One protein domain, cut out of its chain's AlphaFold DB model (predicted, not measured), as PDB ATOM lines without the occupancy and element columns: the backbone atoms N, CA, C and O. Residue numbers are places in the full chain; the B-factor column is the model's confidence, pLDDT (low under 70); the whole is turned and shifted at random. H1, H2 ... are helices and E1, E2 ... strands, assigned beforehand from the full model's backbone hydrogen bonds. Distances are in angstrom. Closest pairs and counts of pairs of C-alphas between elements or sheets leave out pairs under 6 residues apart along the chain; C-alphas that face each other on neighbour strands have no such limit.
ATOM      1  N   TYR A 262     194.559  81.388 145.321       80.56
ATOM      2  CA  TYR A 262     193.632  82.251 144.607       80.56
ATOM      3  C   TYR A 262     194.319  83.578 144.291       80.56
ATOM      4  O   TYR A 262     194.776  84.297 145.182       80.56
ATOM      5  N   LEU A 263     194.395  83.880 142.995       87.19
ATOM      6  CA  LEU A 263     194.982  85.107 142.477       87.19
ATOM      7  C   LEU A 263     193.907  85.954 141.790       87.19
ATOM      8  O   LEU A 263     193.127  85.462 140.961       87.19
ATOM      9  N   ASN A 264     193.907  87.244 142.111       88.19
ATOM     10  CA  ASN A 264     193.170  88.274 141.397       88.19
ATOM     11  C   ASN A 264     194.000  88.714 140.199       88.19
ATOM     12  O   ASN A 264     195.165  89.076 140.340       88.19
ATOM     13  N   CYS A 265     193.398  88.669 139.016       92.31
ATOM     14  CA  CYS A 265     194.068  89.012 137.770       92.31
ATOM     15  C   CYS A 265     193.506  90.329 137.232       92.31
ATOM     16  O   CYS A 265     192.287  90.488 137.126       92.31
ATOM     17  N   CYS A 266     194.388  91.266 136.882       92.12
ATOM     18  CA  CYS A 266     193.997  92.488 136.192       92.12
ATOM     19  C   CYS A 266     193.359  92.152 134.835       92.12
ATOM     20  O   CYS A 266     193.887  91.353 134.063       92.12
ATOM     21  N   SER A 267     192.219  92.768 134.532       89.69
ATOM     22  CA  SER A 267     191.505  92.613 133.257       89.69
ATOM     23  C   SER A 267     192.317  93.101 132.055       89.69
ATOM     24  O   SER A 267     192.206  92.492 130.994       89.69
ATOM     25  N   SER A 268     193.107  94.163 132.236       89.31
ATOM     26  CA  SER A 268     193.857  94.837 131.170       89.31
ATOM     27  C   SER A 268     195.257  94.251 130.968       89.31
ATOM     28  O   SER A 268     195.539  93.697 129.911       89.31
ATOM     29  N   CYS A 269     196.118  94.287 131.992       89.94
ATOM     30  CA  CYS A 269     197.523  93.868 131.860       89.94
ATOM     31  C   CYS A 269     197.831  92.451 132.374       89.94
ATOM     32  O   CYS A 269     198.989  92.053 132.403       89.94
ATOM     33  N   PHE A 270     196.827  91.695 132.831       89.12
ATOM     34  CA  PHE A 270     196.974  90.329 133.362       89.12
ATOM     35  C   PHE A 270     197.868  90.157 134.602       89.12
ATOM     36  O   PHE A 270     198.067  89.028 135.053       89.12
ATOM     37  N   ALA A 271     198.329  91.247 135.221       90.06
ATOM     38  CA  ALA A 271     199.057  91.197 136.484       90.06
ATOM     39  C   ALA A 271     198.273  90.424 137.557       90.06
ATOM     40  O   ALA A 271     197.062  90.616 137.717       90.06
ATOM     41  N   MET A 272     198.972  89.544 138.275       92.06
ATOM     42  CA  MET A 272     198.389  88.639 139.261       92.06
ATOM     43  C   MET A 272     198.746  89.075 140.679       92.06
ATOM     44  O   MET A 272     199.905  89.339 140.982       92.06
ATOM     45  N   TYR A 273     197.745  89.093 141.550       91.75
ATOM     46  CA  TYR A 273     197.865  89.505 142.942       91.75
ATOM     47  C   TYR A 273     197.262  88.440 143.856       91.75
ATOM     48  O   TYR A 273     196.187  87.932 143.531       91.75
ATOM     49  N   PRO A 274     197.872  88.110 145.006       90.94
ATOM     50  CA  PRO A 274     197.231  87.242 145.990       90.94
ATOM     51  C   PRO A 274     195.901  87.837 146.466       90.94
ATOM     52  O   PRO A 274     195.822  89.037 146.717       90.94
ATOM     53  N   GLU A 275     194.851  87.019 146.610       87.12
ATOM     54  CA  GLU A 275     193.501  87.513 146.956       87.12
ATOM     55  C   GLU A 275     193.486  88.348 148.252       87.12
ATOM     56  O   GLU A 275     192.791  89.358 148.323       87.12
ATOM     57  N   ASN A 276     194.329  87.986 149.227       89.00
ATOM     58  CA  ASN A 276     194.418  88.646 150.535       89.00
ATOM     59  C   ASN A 276     195.260  89.934 150.541       89.00
ATOM     60  O   ASN A 276     195.228  90.670 151.523       89.00
ATOM     61  N   SER A 277     196.045  90.193 149.492       92.38
ATOM     62  CA  SER A 277     196.952  91.349 149.414       92.38
ATOM     63  C   SER A 277     196.799  92.153 148.123       92.38
ATOM     64  O   SER A 277     197.613  93.033 147.838       92.38
ATOM     65  N   ALA A 278     195.761  91.871 147.334       94.38
ATOM     66  CA  ALA A 278     195.507  92.580 146.095       94.38
ATOM     67  C   ALA A 278     195.089  94.036 146.380       94.38
ATOM     68  O   ALA A 278     194.134  94.262 147.132       94.38
ATOM     69  N   PRO A 279     195.759  95.033 145.774       96.06
ATOM     70  CA  PRO A 279     195.358  96.428 145.896       96.06
ATOM     71  C   PRO A 279     193.989  96.667 145.232       96.06
ATOM     72  O   PRO A 279     193.565  95.891 144.375       96.06
ATOM     73  N   PRO A 280     193.266  97.747 145.572       95.62
ATOM     74  CA  PRO A 280     191.990  98.058 144.922       95.62
ATOM     75  C   PRO A 280     192.142  98.307 143.409       95.62
ATOM     76  O   PRO A 280     191.230  98.002 142.637       95.62
ATOM     77  N   GLN A 281     193.300  98.820 142.992       96.50
ATOM     78  CA  GLN A 281     193.658  99.135 141.610       96.50
ATOM     79  C   GLN A 281     194.987  98.479 141.241       96.50
ATOM     80  O   GLN A 281     195.877  98.341 142.079       96.50
ATOM     81  N   CYS A 282     195.125  98.086 139.979       95.50
ATOM     82  CA  CYS A 282     196.333  97.464 139.467       95.50
ATOM     83  C   CYS A 282     197.497  98.463 139.449       95.50
ATOM     84  O   CYS A 282     197.447  99.459 138.732       95.50
ATOM     85  N   HIS A 283     198.573  98.161 140.177       94.12
ATOM     86  CA  HIS A 283     199.787  98.981 140.188       94.12
ATOM     87  C   HIS A 283     200.895  98.467 139.247       94.12
ATOM     88  O   HIS A 283     202.049  98.875 139.352       94.12
ATOM     89  N   HIS A 284     200.565  97.533 138.348       91.75
ATOM     90  CA  HIS A 284     201.540  96.946 137.433       91.75
ATOM     91  C   HIS A 284     201.959  97.965 136.371       91.75
ATOM     92  O   HIS A 284     201.106  98.618 135.762       91.75
ATOM     93  N   ARG A 285     203.272  98.090 136.159       89.25
ATOM     94  CA  ARG A 285     203.851  98.951 135.125       89.25
ATOM     95  C   ARG A 285     203.805  98.221 133.790       89.25
ATOM     96  O   ARG A 285     204.399  97.155 133.660       89.25
ATOM     97  N   ILE A 286     203.098  98.790 132.816       80.88
ATOM     98  CA  ILE A 286     202.859  98.153 131.510       80.88
ATOM     99  C   ILE A 286     204.170  97.944 130.732       80.88
ATOM    100  O   ILE A 286     204.312  96.935 130.048       80.88
ATOM    101  N   ALA A 287     205.162  98.815 130.935       77.06
ATOM    102  CA  ALA A 287     206.498  98.685 130.347       77.06
ATOM    103  C   ALA A 287     207.227  97.373 130.715       77.06
ATOM    104  O   ALA A 287     208.169  96.981 130.034       77.06
ATOM    105  N   ASN A 288     206.789  96.668 131.767       68.56
ATOM    106  CA  ASN A 288     207.442  95.459 132.270       68.56
ATOM    107  C   ASN A 288     206.739  94.154 131.865       68.56
ATOM    108  O   ASN A 288     207.047  93.110 132.441       68.56
ATOM    109  N   ILE A 289     205.782  94.175 130.928       67.50
ATOM    110  CA  ILE A 289     205.092  92.948 130.505       67.50
ATOM    111  C   ILE A 289     206.055  92.099 129.654       67.50
ATOM    112  O   ILE A 289     206.418  92.516 128.550       67.50
ATOM    113  N   PRO A 290     206.455  90.892 130.102       59.38
ATOM    114  CA  PRO A 290     207.326  90.022 129.320       59.38
ATOM    115  C   PRO A 290     206.638  89.638 128.004       59.38
ATOM    116  O   PRO A 290     205.553  89.057 128.019       59.38
ATOM    117  N   GLY A 291     207.259  89.968 126.870       63.53
ATOM    118  CA  GLY A 291     206.696  89.708 125.539       63.53
ATOM    119  C   GLY A 291     205.600  90.683 125.096       63.53
ATOM    120  O   GLY A 291     204.959  90.436 124.074       63.53
ATOM    121  N   GLY A 292     205.379  91.783 125.829       61.47
ATOM    122  CA  GLY A 292     204.646  92.926 125.286       61.47
ATOM    123  C   GLY A 292     205.372  93.484 124.056       61.47
ATOM    124  O   GLY A 292     206.585  93.280 123.933       61.47
ATOM    125  N   ASP A 317     205.664 106.195 133.228       72.19
ATOM    126  CA  ASP A 317     205.583 104.841 133.758       72.19
ATOM    127  C   ASP A 317     204.092 104.547 133.948       72.19
ATOM    128  O   ASP A 317     203.522 104.790 135.015       72.19
ATOM    129  N   SER A 318     203.414 104.131 132.877       85.19
ATOM    130  CA  SER A 318     201.965 104.101 132.849       85.19
ATOM    131  C   SER A 318     201.549 102.902 133.680       85.19
ATOM    132  O   SER A 318     201.602 101.742 133.251       85.19
ATOM    133  N   ILE A 319     201.218 103.187 134.931       90.88
ATOM    134  CA  ILE A 319     200.622 102.233 135.844       90.88
ATOM    135  C   ILE A 319     199.247 101.875 135.278       90.88
ATOM    136  O   ILE A 319     198.476 102.756 134.908       90.88
ATOM    137  N   CYS A 320     198.933 100.582 135.215       92.75
ATOM    138  CA  CYS A 320     197.703 100.101 134.588       92.75
ATOM    139  C   CYS A 320     196.420 100.721 135.179       92.75
ATOM    140  O   CYS A 320     195.494 101.019 134.431       92.75
ATOM    141  N   GLY A 321     196.333 100.886 136.502       93.75
ATOM    142  CA  GLY A 321     195.233 101.584 137.181       93.75
ATOM    143  C   GLY A 321     193.874 100.869 137.179       93.75
ATOM    144  O   GLY A 321     192.986 101.253 137.939       93.75
ATOM    145  N   GLU A 322     193.698  99.810 136.382       95.06
ATOM    146  CA  GLU A 322     192.434  99.073 136.293       95.06
ATOM    147  C   GLU A 322     191.997  98.498 137.653       95.06
ATOM    148  O   GLU A 322     192.817  97.886 138.354       95.06
ATOM    149  N   PRO A 323     190.717  98.647 138.045       95.69
ATOM    150  CA  PRO A 323     190.199  98.076 139.280       95.69
ATOM    151  C   PRO A 323     190.334  96.549 139.303       95.69
ATOM    152  O   PRO A 323     189.847  95.833 138.428       95.69
ATOM    153  N   LEU A 324     190.939  96.024 140.370       95.06
ATOM    154  CA  LEU A 324     191.064  94.575 140.583       95.06
ATOM    155  C   LEU A 324     189.802  93.958 141.191       95.06
ATOM    156  O   LEU A 324     189.642  92.734 141.202       95.06
ATOM    157  N   PHE A 325     188.880  94.796 141.662       94.69
ATOM    158  CA  PHE A 325     187.648  94.387 142.317       94.69
ATOM    159  C   PHE A 325     186.435  95.121 141.752       94.69
ATOM    160  O   PHE A 325     186.507  96.279 141.355       94.69
ATOM    161  N   LYS A 326     185.284  94.450 141.793       93.00
ATOM    162  CA  LYS A 326     183.965  95.005 141.488       93.00
ATOM    163  C   LYS A 326     183.028  94.813 142.675       93.00
ATOM    164  O   LYS A 326     183.050  93.770 143.326       93.00
ATOM    165  N   TYR A 327     182.166  95.789 142.935       90.75
ATOM    166  CA  TYR A 327     181.148  95.682 143.978       90.75
ATOM    167  C   TYR A 327     179.851  95.133 143.385       90.75
ATOM    168  O   TYR A 327     179.259  95.733 142.493       90.75
ATOM    169  N   VAL A 328     179.394  93.986 143.886       88.94
ATOM    170  CA  VAL A 328     178.133  93.358 143.470       88.94
ATOM    171  C   VAL A 328     177.268  93.169 144.706       88.94
ATOM    172  O   VAL A 328     177.617  92.392 145.591       88.94
ATOM    173  N   ARG A 329     176.133  93.880 144.767       92.06
ATOM    174  CA  ARG A 329     175.212  93.874 145.924       92.06
ATOM    175  C   ARG A 329     175.919  94.214 147.251       92.06
ATOM    176  O   ARG A 329     175.693  93.559 148.259       92.06
ATOM    177  N   GLY A 330     176.818  95.201 147.230       89.69
ATOM    178  CA  GLY A 330     177.584  95.630 148.408       89.69
ATOM    179  C   GLY A 330     178.746  94.710 148.801       89.69
ATOM    180  O   GLY A 330     179.511  95.062 149.689       89.69
ATOM    181  N   VAL A 331     178.928  93.570 148.127       89.69
ATOM    182  CA  VAL A 331     180.056  92.661 148.363       89.69
ATOM    183  C   VAL A 331     181.145  92.925 147.330       89.69
ATOM    184  O   VAL A 331     180.886  92.885 146.122       89.69
ATOM    185  N   GLN A 332     182.364  93.183 147.798       88.88
ATOM    186  CA  GLN A 332     183.543  93.285 146.947       88.88
ATOM    187  C   GLN A 332     183.886  91.893 146.403       88.88
ATOM    188  O   GLN A 332     184.060  90.938 147.158       88.88
ATOM    189  N   LYS A 333     183.947  91.760 145.081       88.38
ATOM    190  CA  LYS A 333     184.334  90.529 144.389       88.38
ATOM    191  C   LYS A 333     185.519  90.821 143.479       88.38
ATOM    192  O   LYS A 333     185.564  91.909 142.907       88.38
ATOM    193  N   PRO A 334     186.440  89.870 143.273       88.12
ATOM    194  CA  PRO A 334     187.467  90.020 142.254       88.12
ATOM    195  C   PRO A 334     186.844  90.342 140.897       88.12
ATOM    196  O   PRO A 334     185.846  89.725 140.502       88.12
ATOM    197  N   ALA A 335     187.421  91.303 140.178       85.81
ATOM    198  CA  ALA A 335     186.998  91.632 138.822       85.81
ATOM    199  C   ALA A 335     187.126  90.393 137.921       85.81
ATOM    200  O   ALA A 335     186.202  90.069 137.167       85.81
ATOM    201  N   ARG A 336     188.227  89.645 138.092       80.75
ATOM    202  CA  ARG A 336     188.521  88.396 137.392       80.75
ATOM    203  C   ARG A 336     189.304  87.439 138.296       80.75
ATOM    204  O   ARG A 336     190.387  87.773 138.773       80.75
ATOM    205  N   ARG A 337     188.769  86.232 138.504       80.25
ATOM    206  CA  ARG A 337     189.498  85.118 139.134       80.25
ATOM    207  C   ARG A 337     190.201  84.309 138.051       80.25
ATOM    208  O   ARG A 337     189.545  83.884 137.097       80.25
ATOM    209  N   LEU A 338     191.506  84.083 138.200       75.25
ATOM    210  CA  LEU A 338     192.313  83.356 137.213       75.25
ATOM    211  C   LEU A 338     191.761  81.945 136.948       75.25
ATOM    212  O   LEU A 338     191.592  81.551 135.795       75.25
ATOM    213  N   SER A 339     191.394  81.226 138.012       68.00
ATOM    214  CA  SER A 339     190.810  79.881 137.928       68.00
ATOM    215  C   SER A 339     189.531  79.852 137.089       68.00
ATOM    216  O   SER A 339     189.405  79.041 136.177       68.00
ATOM    217  N   SER A 340     188.615  80.793 137.330       69.56
ATOM    218  CA  SER A 340     187.379  80.920 136.552       69.56
ATOM    219  C   SER A 340     187.671  81.182 135.075       69.56
ATOM    220  O   SER A 340     187.041  80.578 134.211       69.56
ATOM    221  N   TRP A 341     188.655  82.030 134.764       68.88
ATOM    222  CA  TRP A 341     189.020  82.303 133.378       68.88
ATOM    223  C   TRP A 341     189.618  81.082 132.661       68.88
ATOM    224  O   TRP A 341     189.200  80.779 131.541       68.88
ATOM    225  N   HIS A 342     190.542  80.356 133.300       67.69
ATOM    226  CA  HIS A 342     191.146  79.155 132.710       67.69
ATOM    227  C   HIS A 342     190.113  78.056 132.467       67.69
ATOM    228  O   HIS A 342     190.069  77.503 131.371       67.69
ATOM    229  N   VAL A 343     189.246  77.783 133.445       65.25
ATOM    230  CA  VAL A 343     188.189  76.771 133.307       65.25
ATOM    231  C   VAL A 343     187.244  77.128 132.158       65.25
ATOM    232  O   VAL A 343     186.980  76.285 131.305       65.25
ATOM    233  N   ARG A 344     186.809  78.393 132.064       66.06
ATOM    234  CA  ARG A 344     185.928  78.871 130.982       66.06
ATOM    235  C   ARG A 344     186.539  78.688 129.598       66.06
ATOM    236  O   ARG A 344     185.853  78.258 128.677       66.06
ATOM    237  N   ARG A 345     187.817  79.045 129.435       65.75
ATOM    238  CA  ARG A 345     188.455  79.075 128.113       65.75
ATOM    239  C   ARG A 345     188.952  77.708 127.656       65.75
ATOM    240  O   ARG A 345     188.794  77.396 126.483       65.75
ATOM    241  N   PHE A 346     189.528  76.904 128.550       58.62
ATOM    242  CA  PHE A 346     190.075  75.594 128.175       58.62
ATOM    243  C   PHE A 346     189.007  74.517 128.032       58.62
ATOM    244  O   PHE A 346     189.134  73.660 127.165       58.62
ATOM    245  N   TRP A 347     187.951  74.567 128.844       57.91
ATOM    246  CA  TRP A 347     186.936  73.512 128.853       57.91
ATOM    247  C   TRP A 347     185.678  73.883 128.073       57.91
ATOM    248  O   TRP A 347     184.736  73.099 128.050       57.91
ATOM    249  N   ALA A 348     185.647  75.084 127.474       54.41
ATOM    250  CA  ALA A 348     184.486  75.643 126.780       54.41
ATOM    251  C   ALA A 348     183.172  75.467 127.565       54.41
ATOM    252  O   ALA A 348     182.088  75.428 126.978       54.41
ATOM    253  N   MET A 349     183.259  75.366 128.898       48.53
ATOM    254  CA  MET A 349     182.098  75.324 129.766       48.53
ATOM    255  C   MET A 349     181.485  76.715 129.693       48.53
ATOM    256  O   MET A 349     181.942  77.637 130.372       48.53
ATOM    257  N   LYS A 350     180.517  76.886 128.783       47.97
ATOM    258  CA  LYS A 350     179.693  78.091 128.699       47.97
ATOM    259  C   LYS A 350     179.214  78.411 130.110       47.97
ATOM    260  O   LYS A 350     178.682  77.540 130.796       47.97
ATOM    261  N   ASP A 351     179.419  79.653 130.541       46.91
ATOM    262  CA  ASP A 351     178.808  80.126 131.773       46.91
ATOM    263  C   ASP A 351     177.291  79.959 131.647       46.91
ATOM    264  O   ASP A 351     176.648  80.643 130.859       46.91
ATOM    265  N   LEU A 352     176.716  79.103 132.488       48.91
ATOM    266  CA  LEU A 352     175.291  79.137 132.825       48.91
ATOM    267  C   LEU A 352     174.937  80.359 133.697       48.91
ATOM    268  O   LEU A 352     173.802  80.485 134.138       48.91
ATOM    269  N   GLN A 353     175.887  81.255 133.996       55.00
ATOM    270  CA  GLN A 353     175.659  82.408 134.868       55.00
ATOM    271  C   GLN A 353     176.427  83.650 134.406       55.00
ATOM    272  O   GLN A 353     177.463  84.011 134.964       55.00
TER     273      GLN A 353
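Overview. This is residues 262 to 292 and 317 to 353 of the 418 residues of an uncharacterized protein of Melampsora larici-populina (strain 98AG31 / pathotype 3-4-7) (UniProt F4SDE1). The printed part has little regular structure: two small antiparallel hairpins, E1-E2 near the middle and E3-E4 farther out, a long unnamed stretch, 275 to 292, and residues 342 to 350, partly in helix H1, that stick out. It has 68 residues, 23 in named elements: four strands, then one helix; the class is mixed. It is flat, 40 by 32 by 17 A, and only just compact, close to loose, with a radius of gyration of the C-alphas of 13.1 A.

Along the chain. Find C-alpha 263 at (194.982, 85.107, 142.477), where E1, residues 263 to 265, begins its 6.2 A; E2, 272 to 274, spans 7.0 A. Past the cut, E3, 325 to 328, spans 9.6 A and E4, 331 to 334, 10.0 A. H1, 338 to 346, runs 12.1 A to C-alpha 346 at (190.075, 75.594, 128.175).

Arrangement. In hairpin E1-E2, see N 264 and O 273 within hydrogen-bond range, 2.8 A; in hairpin E3-E4, N 326 and O 333, 2.8 A. The closest C-alphas of E1 and H1 are Cys 265 and Leu 338, 5.9 A. E3 and H1 are apart. In H1 every O i to N i+4 pair is within range.

Size, cuts and confidence. Residues 293 to 316 are not printed; C-alphas 292 and 317 are 14.6 A apart. Of the links printed whole, none is long. Residues 288 to 292 and 339 to 353 have pLDDT under 70.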